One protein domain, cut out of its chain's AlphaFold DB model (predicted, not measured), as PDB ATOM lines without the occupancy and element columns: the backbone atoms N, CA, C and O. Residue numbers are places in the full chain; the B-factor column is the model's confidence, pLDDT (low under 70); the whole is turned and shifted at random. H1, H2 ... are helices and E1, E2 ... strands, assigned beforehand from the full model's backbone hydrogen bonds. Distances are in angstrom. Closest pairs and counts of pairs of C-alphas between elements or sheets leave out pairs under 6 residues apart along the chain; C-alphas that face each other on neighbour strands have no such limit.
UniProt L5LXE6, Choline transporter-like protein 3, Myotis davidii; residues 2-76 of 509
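This is residues 2 to 76 of the 509 residues of the protein "Choline transporter-like protein 3" of Myotis davidii (UniProt L5LXE6). The model has little regular structure: two small helices, H1 and H2, lie toward one end and a short two-strand hairpin, E1 and E2, toward the other, and the long stretch of residues 19 to 48, with no named element, joins H2 to E1, its C-alphas 1 to 16 A from the mean of all C-alphas. The printed part has 75 residues, 22 in named elements, in the order H1, H2, E1, E2; its class is mixed, and the sheet E1 - E2 is antiparallel. It is only just compact, close to loose, with a radius of gyration of the C-alphas of 13.4 A and spans of 35 by 33 by 25 A.

H1, residues 2 to 9, begins at C-alpha 2 (62.874, -38.461, 38.104) and is 11.0 A long. H2, residues 13 to 18, is 8.9 A. E1, residues 49 to 52, is 10.0 A; E2, residues 69 to 72, is 9.5 A and ends at C-alpha 72 (35.110, -24.388, 52.705).

H1 and H2 are close but not clearly touching; their closest C-alphas, Ser 7 and Thr 13, are 6.4 A apart. Their lines stand about perpendicular, only just, at 72 degrees. Every O i to N i+4 pair is within hydrogen-bond range in H2, and 2 of 4 in H1. E1 and E2 form a hairpin, with N 51 and O 70 within hydrogen-bond range at 2.8 A. H1 is apart from both strands.

The C-alphas farthest apart, Phe 2 and Pro 76, are 40.3 A apart. The printed part has no cut; the links H2 to E1 and E1 to E2 are long. Residues 2 to 16 and 53 to 67 have pLDDT under 70.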
ATOM      1  N   PHE A   2      63.456 -39.323  39.151       40.25
ATOM      2  CA  PHE A   2      62.874 -38.461  38.104       40.25
ATOM      3  C   PHE A   2      61.385 -38.099  38.307       40.25
ATOM      4  O   PHE A   2      60.981 -37.004  37.942       40.25
ATOM      5  N   ILE A   3      60.580 -38.955  38.951       45.78
ATOM      6  CA  ILE A   3      59.124 -38.725  39.114       45.78
ATOM      7  C   ILE A   3      58.813 -37.599  40.122       45.78
ATOM      8  O   ILE A   3      57.860 -36.843  39.945       45.78
ATOM      9  N   THR A   4      59.646 -37.438  41.152       48.66
ATOM     10  CA  THR A   4      59.503 -36.383  42.171       48.66
ATOM     11  C   THR A   4      59.992 -35.012  41.693       48.66
ATOM     12  O   THR A   4      59.499 -33.991  42.165       48.66
ATOM     13  N   GLY A   5      60.919 -34.962  40.727       46.19
ATOM     14  CA  GLY A   5      61.420 -33.706  40.155       46.19
ATOM     15  C   GLY A   5      60.372 -32.975  39.309       46.19
ATOM     16  O   GLY A   5      60.218 -31.760  39.424       46.19
ATOM     17  N   SER A   6      59.584 -33.715  38.522       49.25
ATOM     18  CA  SER A   6      58.536 -33.152  37.657       49.25
ATOM     19  C   SER A   6      57.389 -32.508  38.446       49.25
ATOM     20  O   SER A   6      56.834 -31.497  38.023       49.25
ATOM     21  N   SER A   7      57.052 -33.045  39.622       46.38
ATOM     22  CA  SER A   7      55.969 -32.531  40.477       46.38
ATOM     23  C   SER A   7      56.358 -31.239  41.211       46.38
ATOM     24  O   SER A   7      55.513 -30.365  41.417       46.38
ATOM     25  N   VAL A   8      57.642 -31.089  41.552       50.91
ATOM     26  CA  VAL A   8      58.203 -29.868  42.154       50.91
ATOM     27  C   VAL A   8      58.375 -28.762  41.104       50.91
ATOM     28  O   VAL A   8      58.017 -27.615  41.371       50.91
ATOM     29  N   ALA A   9      58.823 -29.103  39.889       47.22
ATOM     30  CA  ALA A   9      58.956 -28.152  38.779       47.22
ATOM     31  C   ALA A   9      57.599 -27.600  38.291       47.22
ATOM     32  O   ALA A   9      57.507 -26.438  37.900       47.22
ATOM     33  N   ALA A  10      56.523 -28.389  38.383       55.22
ATOM     34  CA  ALA A  10      55.178 -28.000  37.951       55.22
ATOM     35  C   ALA A  10      54.361 -27.196  38.993       55.22
ATOM     36  O   ALA A  10      53.152 -27.043  38.826       55.22
ATOM     37  N   ARG A  11      54.965 -26.705  40.096       52.78
ATOM     38  CA  ARG A  11      54.248 -26.062  41.231       52.78
ATOM     39  C   ARG A  11      53.114 -26.928  41.832       52.78
ATOM     40  O   ARG A  11      52.243 -26.415  42.536       52.78
ATOM     41  N   ALA A  12      53.121 -28.244  41.611       57.25
ATOM     42  CA  ALA A  12      52.007 -29.136  41.951       57.25
ATOM     43  C   ALA A  12      51.996 -29.589  43.425       57.25
ATOM     44  O   ALA A  12      50.978 -30.084  43.911       57.25
ATOM     45  N   THR A  13      53.086 -29.382  44.169       62.44
ATOM     46  CA  THR A  13      53.244 -29.841  45.563       62.44
ATOM     47  C   THR A  13      52.186 -29.267  46.513       62.44
ATOM     48  O   THR A  13      51.763 -29.938  47.450       62.44
ATOM     49  N   GLY A  14      51.703 -28.045  46.254       63.28
ATOM     50  CA  GLY A  14      50.652 -27.415  47.062       63.28
ATOM     51  C   GLY A  14      49.303 -28.141  46.987       63.28
ATOM     52  O   GLY A  14      48.604 -28.223  47.990       63.28
ATOM     53  N   ARG A  15      48.964 -28.739  45.837       69.12
ATOM     54  CA  ARG A  15      47.707 -29.488  45.642       69.12
ATOM     55  C   ARG A  15      47.677 -30.778  46.462       69.12
ATOM     56  O   ARG A  15      46.632 -31.155  46.977       69.12
ATOM     57  N   LEU A  16      48.836 -31.419  46.620       68.06
ATOM     58  CA  LEU A  16      49.011 -32.624  47.438       68.06
ATOM     59  C   LEU A  16      48.879 -32.343  48.939       68.06
ATOM     60  O   LEU A  16      48.354 -33.185  49.667       68.06
ATOM     61  N   LEU A  17      49.351 -31.173  49.380       70.62
ATOM     62  CA  LEU A  17      49.398 -30.804  50.796       70.62
ATOM     63  C   LEU A  17      48.084 -30.190  51.307       70.62
ATOM     64  O   LEU A  17      47.667 -30.502  52.414       70.62
ATOM     65  N   PHE A  18      47.447 -29.317  50.518       76.31
ATOM     66  CA  PHE A  18      46.277 -28.531  50.947       76.31
ATOM     67  C   PHE A  18      44.950 -29.007  50.338       76.31
ATOM     68  O   PHE A  18      43.891 -28.548  50.757       76.31
ATOM     69  N   GLY A  19      44.992 -29.924  49.365       79.06
ATOM     70  CA  GLY A  19      43.820 -30.309  48.581       79.06
ATOM     71  C   GLY A  19      43.374 -29.211  47.607       79.06
ATOM     72  O   GLY A  19      43.833 -28.066  47.663       79.06
ATOM     73  N   HIS A  20      42.511 -29.575  46.662       83.12
ATOM     74  CA  HIS A  20      41.953 -28.642  45.687       83.12
ATOM     75  C   HIS A  20      40.468 -28.918  45.454       83.12
ATOM     76  O   HIS A  20      40.011 -30.048  45.616       83.12
ATOM     77  N   ASP A  21      39.732 -27.883  45.058       86.06
ATOM     78  CA  ASP A  21      38.344 -28.018  44.622       86.06
ATOM     79  C   ASP A  21      38.248 -28.600  43.196       86.06
ATOM     80  O   ASP A  21      39.249 -28.746  42.479       86.06
ATOM     81  N   SER A  22      37.033 -28.932  42.759       84.62
ATOM     82  CA  SER A  22      36.762 -29.433  41.402       84.62
ATOM     83  C   SER A  22      37.054 -28.412  40.291       84.62
ATOM     84  O   SER A  22      37.063 -28.781  39.119       84.62
ATOM     85  N   PHE A  23      37.321 -27.147  40.634       86.50
ATOM     86  CA  PHE A  23      37.606 -26.054  39.698       86.50
ATOM     87  C   PHE A  23      39.104 -25.708  39.618       86.50
ATOM     88  O   PHE A  23      39.494 -24.788  38.896       86.50
ATOM     89  N   GLY A  24      39.958 -26.462  40.317       82.00
ATOM     90  CA  GLY A  24      41.414 -26.334  40.262       82.00
ATOM     91  C   GLY A  24      42.013 -25.312  41.234       82.00
ATOM     92  O   GLY A  24      43.210 -25.025  41.140       82.00
ATOM     93  N   ASN A  25      41.227 -24.784  42.175       87.81
ATOM     94  CA  ASN A  25      41.700 -23.894  43.228       87.81
ATOM     95  C   ASN A  25      42.238 -24.704  44.415       87.81
ATOM     96  O   ASN A  25      41.565 -25.583  44.948       87.81
ATOM     97  N   VAL A  26      43.449 -24.386  44.864       88.25
ATOM     98  CA  VAL A  26      44.060 -24.948  46.073       88.25
ATOM     99  C   VAL A  26      43.477 -24.257  47.302       88.25
ATOM    100  O   VAL A  26      43.515 -23.025  47.394       88.25
ATOM    101  N   CYS A  27      42.969 -25.040  48.253       87.50
ATOM    102  CA  CYS A  27      42.367 -24.516  49.477       87.50
ATOM    103  C   CYS A  27      43.422 -23.841  50.375       87.50
ATOM    104  O   CYS A  27      44.592 -24.225  50.406       87.50
ATOM    105  N   GLY A  28      43.036 -22.784  51.091       83.88
ATOM    106  CA  GLY A  28      43.924 -22.036  51.983       83.88
ATOM    107  C   GLY A  28      44.995 -21.188  51.284       83.88
ATOM    108  O   GLY A  28      45.883 -20.669  51.964       83.88
ATOM    109  N   ARG A  29      44.944 -21.021  49.953       84.56
ATOM    110  CA  ARG A  29      45.917 -20.231  49.178       84.56
ATOM    111  C   ARG A  29      45.264 -19.368  48.098       84.56
ATOM    112  O   ARG A  29      44.115 -19.569  47.720       84.56
ATOM    113  N   LYS A  30      46.039 -18.405  47.595       86.00
ATOM    114  CA  LYS A  30      45.681 -17.587  46.434       86.00
ATOM    115  C   LYS A  30      46.030 -18.338  45.151       86.00
ATOM    116  O   LYS A  30      47.161 -18.804  45.011       86.00
ATOM    117  N   ASN A  31      45.068 -18.456  44.240       87.38
ATOM    118  CA  ASN A  31      45.214 -19.223  43.006       87.38
ATOM    119  C   ASN A  31      45.392 -18.306  41.794       87.38
ATOM    120  O   ASN A  31      45.013 -17.138  41.819       87.38
ATOM    121  N   SER A  32      45.989 -18.845  40.736       84.88
ATOM    122  CA  SER A  32      46.106 -18.176  39.439       84.88
ATOM    123  C   SER A  32      45.045 -18.729  38.485       84.88
ATOM    124  O   SER A  32      44.758 -19.927  38.564       84.88
ATOM    125  N   PRO A  33      44.454 -17.895  37.615       85.50
ATOM    126  CA  PRO A  33      43.439 -18.343  36.670       85.50
ATOM    127  C   PRO A  33      44.033 -19.317  35.649       85.50
ATOM    128  O   PRO A  33      45.191 -19.194  35.249       85.50
ATOM    129  N   VAL A  34      43.220 -20.286  35.243       85.00
ATOM    130  CA  VAL A  34      43.536 -21.303  34.240       85.00
ATOM    131  C   VAL A  34      42.684 -21.039  33.002       85.00
ATOM    132  O   VAL A  34      41.470 -20.849  33.086       85.00
ATOM    133  N   GLU A  35      43.332 -21.020  31.843       79.69
ATOM    134  CA  GLU A  35      42.691 -20.756  30.558       79.69
ATOM    135  C   GLU A  35      41.630 -21.827  30.241       79.69
ATOM    136  O   GLU A  35      41.864 -23.023  30.418       79.69
ATOM    137  N   GLY A  36      40.428 -21.398  29.839       80.50
ATOM    138  CA  GLY A  36      39.281 -22.287  29.599       80.50
ATOM    139  C   GLY A  36      38.500 -22.727  30.848       80.50
ATOM    140  O   GLY A  36      37.477 -23.392  30.705       80.50
ATOM    141  N   ALA A  37      38.918 -22.340  32.062       82.12
ATOM    142  CA  ALA A  37      38.239 -22.686  33.315       82.12
ATOM    143  C   ALA A  37      37.777 -21.422  34.074       82.12
ATOM    144  O   ALA A  37      38.538 -20.864  34.870       82.12
ATOM    145  N   PRO A  38      36.523 -20.969  33.893       83.50
ATOM    146  CA  PRO A  38      36.066 -19.665  34.387       83.50
ATOM    147  C   PRO A  38      35.994 -19.555  35.918       83.50
ATOM    148  O   PRO A  38      36.044 -18.455  36.456       83.50
ATOM    149  N   LEU A  39      35.887 -20.679  36.632       83.56
ATOM    150  CA  LEU A  39      35.789 -20.720  38.099       83.56
ATOM    151  C   LEU A  39      37.147 -20.918  38.800       83.56
ATOM    152  O   LEU A  39      37.201 -21.018  40.029       83.56
ATOM    153  N   SER A  40      38.241 -20.956  38.035       87.88
ATOM    154  CA  SER A  40      39.608 -21.085  38.544       87.88
ATOM    155  C   SER A  40      40.234 -19.723  38.885       87.88
ATOM    156  O   SER A  40      39.781 -18.676  38.428       87.88
ATOM    157  N   GLY A  41      41.297 -19.716  39.693       86.69
ATOM    158  CA  GLY A  41      42.016 -18.494  40.073       86.69
ATOM    159  C   GLY A  41      41.391 -17.705  41.225       86.69
ATOM    160  O   GLY A  41      41.760 -16.555  41.450       86.69
ATOM    161  N   GLN A  42      40.464 -18.306  41.972       88.31
ATOM    162  CA  GLN A  42      39.843 -17.659  43.128       88.31
ATOM    163  C   GLN A  42      40.787 -17.628  44.340       88.31
ATOM    164  O   GLN A  42      41.604 -18.533  44.557       88.31
ATOM    165  N   ASP A  43      40.662 -16.589  45.168       89.06
ATOM    166  CA  ASP A  43      41.385 -16.507  46.436       89.06
ATOM    167  C   ASP A  43      40.705 -17.385  47.497       89.06
ATOM    168  O   ASP A  43      39.613 -17.081  47.978       89.06
ATOM    169  N   MET A  44      41.361 -18.490  47.860       87.56
ATOM    170  CA  MET A  44      40.861 -19.466  48.829       87.56
ATOM    171  C   MET A  44      41.604 -19.393  50.169       87.56
ATOM    172  O   MET A  44      41.497 -20.312  50.978       87.56
ATOM    173  N   THR A  45      42.346 -18.317  50.453       84.81
ATOM    174  CA  THR A  45      43.150 -18.162  51.687       84.81
ATOM    175  C   THR A  45      42.379 -18.412  52.990       84.81
ATOM    176  O   THR A  45      42.927 -18.993  53.929       84.81
ATOM    177  N   LEU A  46      41.098 -18.035  53.046       81.19
ATOM    178  CA  LEU A  46      40.224 -18.232  54.213       81.19
ATOM    179  C   LEU A  46      39.480 -19.583  54.226       81.19
ATOM    180  O   LEU A  46      38.873 -19.934  55.235       81.19
ATOM    181  N   LYS A  47      39.533 -20.354  53.135       86.00
ATOM    182  CA  LYS A  47      38.808 -21.619  52.951       86.00
ATOM    183  C   LYS A  47      39.799 -22.780  52.962       86.00
ATOM    184  O   LYS A  47      40.345 -23.135  51.922       86.00
ATOM    185  N   LYS A  48      40.101 -23.302  54.154       86.31
ATOM    186  CA  LYS A  48      41.190 -24.272  54.382       86.31
ATOM    187  C   LYS A  48      40.763 -25.737  54.276       86.31
ATOM    188  O   LYS A  48      41.630 -26.593  54.158       86.31
ATOM    189  N   HIS A  49      39.466 -26.012  54.337       85.94
ATOM    190  CA  HIS A  49      38.927 -27.366  54.343       85.94
ATOM    191  C   HIS A  49      38.443 -27.738  52.942       85.94
ATOM    192  O   HIS A  49      37.924 -26.878  52.236       85.94
ATOM    193  N   VAL A  50      38.604 -28.995  52.540       84.19
ATOM    194  CA  VAL A  50      37.975 -29.542  51.324       84.19
ATOM    195  C   VAL A  50      36.717 -30.273  51.773       84.19
ATOM    196  O   VAL A  50      36.826 -31.042  52.718       84.19
ATOM    197  N   PHE A  51      35.579 -30.011  51.132       82.31
ATOM    198  CA  PHE A  51      34.284 -30.655  51.363       82.31
ATOM    199  C   PHE A  51      33.855 -31.456  50.131       82.31
ATOM    200  O   PHE A  51      33.885 -30.902  49.028       82.31
ATOM    201  N   PHE A  52      33.426 -32.710  50.303       79.69
ATOM    202  CA  PHE A  52      32.882 -33.553  49.228       79.69
ATOM    203  C   PHE A  52      31.351 -33.672  49.324       79.69
ATOM    204  O   PHE A  52      30.831 -34.187  50.308       79.69
ATOM    205  N   MET A  53      30.627 -33.248  48.278       66.25
ATOM    206  CA  MET A  53      29.149 -33.272  48.237       66.25
ATOM    207  C   MET A  53      28.543 -34.684  48.325       66.25
ATOM    208  O   MET A  53      27.487 -34.879  48.916       66.25
ATOM    209  N   ASP A  54      29.205 -35.682  47.742       65.75
ATOM    210  CA  ASP A  54      28.778 -37.083  47.807       65.75
ATOM    211  C   ASP A  54      29.986 -37.996  48.080       65.75
ATOM    212  O   ASP A  54      30.743 -38.312  47.155       65.75
ATOM    213  N   PRO A  55      30.225 -38.388  49.343       60.22
ATOM    214  CA  PRO A  55      31.333 -39.267  49.705       60.22
ATOM    215  C   PRO A  55      31.138 -40.723  49.255       60.22
ATOM    216  O   PRO A  55      32.098 -41.491  49.272       60.22
ATOM    217  N   CYS A  56      29.912 -41.135  48.903       55.94
ATOM    218  CA  CYS A  56      29.553 -42.548  48.766       55.94
ATOM    219  C   CYS A  56      29.461 -43.037  47.312       55.94
ATOM    220  O   CYS A  56      29.481 -44.247  47.096       55.94
ATOM    221  N   HIS A  57      29.438 -42.143  46.316       54.28
ATOM    222  CA  HIS A  57      29.398 -42.502  44.888       54.28
ATOM    223  C   HIS A  57      30.767 -42.354  44.179       54.28
ATOM    224  O   HIS A  57      30.905 -41.706  43.139       54.28
ATOM    225  N   LEU A  58      31.818 -42.970  44.738       52.66
ATOM    226  CA  LEU A  58      33.128 -43.102  44.081       52.66
ATOM    227  C   LEU A  58      33.082 -44.205  43.010       52.66
ATOM    228  O   LEU A  58      33.389 -45.364  43.285       52.66
ATOM    229  N   ASP A  59      32.721 -43.859  41.773       45.25
ATOM    230  CA  ASP A  59      32.839 -44.796  40.652       45.25
ATOM    231  C   ASP A  59      34.296 -44.850  40.151       45.25
ATOM    232  O   ASP A  59      34.787 -43.976  39.436       45.25
ATOM    233  N   VAL A  60      35.035 -45.876  40.579       51.41
ATOM    234  CA  VAL A  60      36.477 -46.039  40.306       51.41
ATOM    235  C   VAL A  60      36.748 -46.563  38.883       51.41
ATOM    236  O   VAL A  60      37.901 -46.770  38.508       51.41
ATOM    237  N   ARG A  61      35.734 -46.756  38.027       46.25
ATOM    238  CA  ARG A  61      35.954 -47.423  36.730       46.25
ATOM    239  C   ARG A  61      36.607 -46.590  35.622       46.25
ATOM    240  O   ARG A  61      37.039 -47.195  34.647       46.25
ATOM    241  N   VAL A  62      36.771 -45.266  35.744       42.97
ATOM    242  CA  VAL A  62      37.472 -44.456  34.710       42.97
ATOM    243  C   VAL A  62      38.234 -43.247  35.287       42.97
ATOM    244  O   VAL A  62      38.261 -42.173  34.693       42.97
ATOM    245  N   GLY A  63      38.839 -43.361  36.474       49.31
ATOM    246  CA  GLY A  63      39.764 -42.328  36.983       49.31
ATOM    247  C   GLY A  63      39.190 -40.904  37.146       49.31
ATOM    248  O   GLY A  63      39.965 -39.953  37.243       49.31
ATOM    249  N   ARG A  64      37.860 -40.730  37.184       46.69
ATOM    250  CA  ARG A  64      37.180 -39.459  37.481       46.69
ATOM    251  C   ARG A  64      36.380 -39.587  38.771       46.69
ATOM    252  O   ARG A  64      35.477 -40.407  38.861       46.69
ATOM    253  N   LEU A  65      36.693 -38.735  39.744       51.16
ATOM    254  CA  LEU A  65      35.843 -38.506  40.910       51.16
ATOM    255  C   LEU A  65      34.554 -37.819  40.429       51.16
ATOM    256  O   LEU A  65      34.614 -36.700  39.928       51.16
ATOM    257  N   ALA A  66      33.407 -38.493  40.545       54.44
ATOM    258  CA  ALA A  66      32.100 -37.948  40.155       54.44
ATOM    259  C   ALA A  66      31.513 -36.960  41.186       54.44
ATOM    260  O   ALA A  66      30.496 -36.323  40.927       54.44
ATOM    261  N   SER A  67      32.156 -36.825  42.349       65.06
ATOM    262  CA  SER A  67      31.709 -35.977  43.452       65.06
ATOM    263  C   SER A  67      32.350 -34.593  43.382       65.06
ATOM    264  O   SER A  67      33.574 -34.465  43.261       65.06
ATOM    265  N   THR A  68      31.526 -33.549  43.458       76.00
ATOM    266  CA  THR A  68      31.996 -32.161  43.461       76.00
ATOM    267  C   THR A  68      32.672 -31.849  44.797       76.00
ATOM    268  O   THR A  68      32.047 -31.947  45.853       76.00
ATOM    269  N   ALA A  69      33.943 -31.449  44.741       81.56
ATOM    270  CA  ALA A  69      34.729 -31.014  45.885       81.56
ATOM    271  C   ALA A  69      34.795 -29.481  45.930       81.56
ATOM    272  O   ALA A  69      35.085 -28.847  44.912       81.56
ATOM    273  N   LEU A  70      34.564 -28.877  47.096       86.12
ATOM    274  CA  LEU A  70      34.647 -27.427  47.307       86.12
ATOM    275  C   LEU A  70      35.587 -27.071  48.461       86.12
ATOM    276  O   LEU A  70      35.601 -27.739  49.490       86.12
ATOM    277  N   CYS A  71      36.317 -25.959  48.334       86.44
ATOM    278  CA  CYS A  71      37.011 -25.364  49.476       86.44
ATOM    279  C   CYS A  71      36.005 -24.649  50.394       86.44
ATOM    280  O   CYS A  71      35.297 -23.740  49.950       86.44
ATOM    281  N   VAL A  72      35.981 -24.988  51.683       82.88
ATOM    282  CA  VAL A  72      35.110 -24.388  52.705       82.88
ATOM    283  C   VAL A  72      35.907 -23.862  53.905       82.88
ATOM    284  O   VAL A  72      37.036 -24.275  54.185       82.88
ATOM    285  N   ALA A  73      35.341 -22.872  54.602       79.75
ATOM    286  CA  ALA A  73      35.966 -22.271  55.784       79.75
ATOM    287  C   ALA A  73      35.836 -23.170  57.023       79.75
ATOM    288  O   ALA A  73      36.808 -23.313  57.765       79.75
ATOM    289  N   SER A  74      34.683 -23.825  57.175       78.12
ATOM    290  CA  SER A  74      34.337 -24.749  58.261       78.12
ATOM    291  C   SER A  74      33.530 -25.921  57.699       78.12
ATOM    292  O   SER A  74      32.830 -25.747  56.700       78.12
ATOM    293  N   CYS A  75      33.623 -27.087  58.333       78.25
ATOM    294  CA  CYS A  75      32.925 -28.295  57.900       78.25
ATOM    295  C   CYS A  75      31.505 -28.387  58.477       78.25
ATOM    296  O   CYS A  75      31.317 -27.997  59.632       78.25
ATOM    297  N   PRO A  76      30.521 -28.881  57.707       70.94
ATOM    298  CA  PRO A  76      29.167 -29.117  58.204       70.94
ATOM    299  C   PRO A  76      29.106 -30.352  59.121       70.94
ATOM    300  O   PRO A  76      29.837 -31.317  58.906       70.94
TER     301      PRO A  76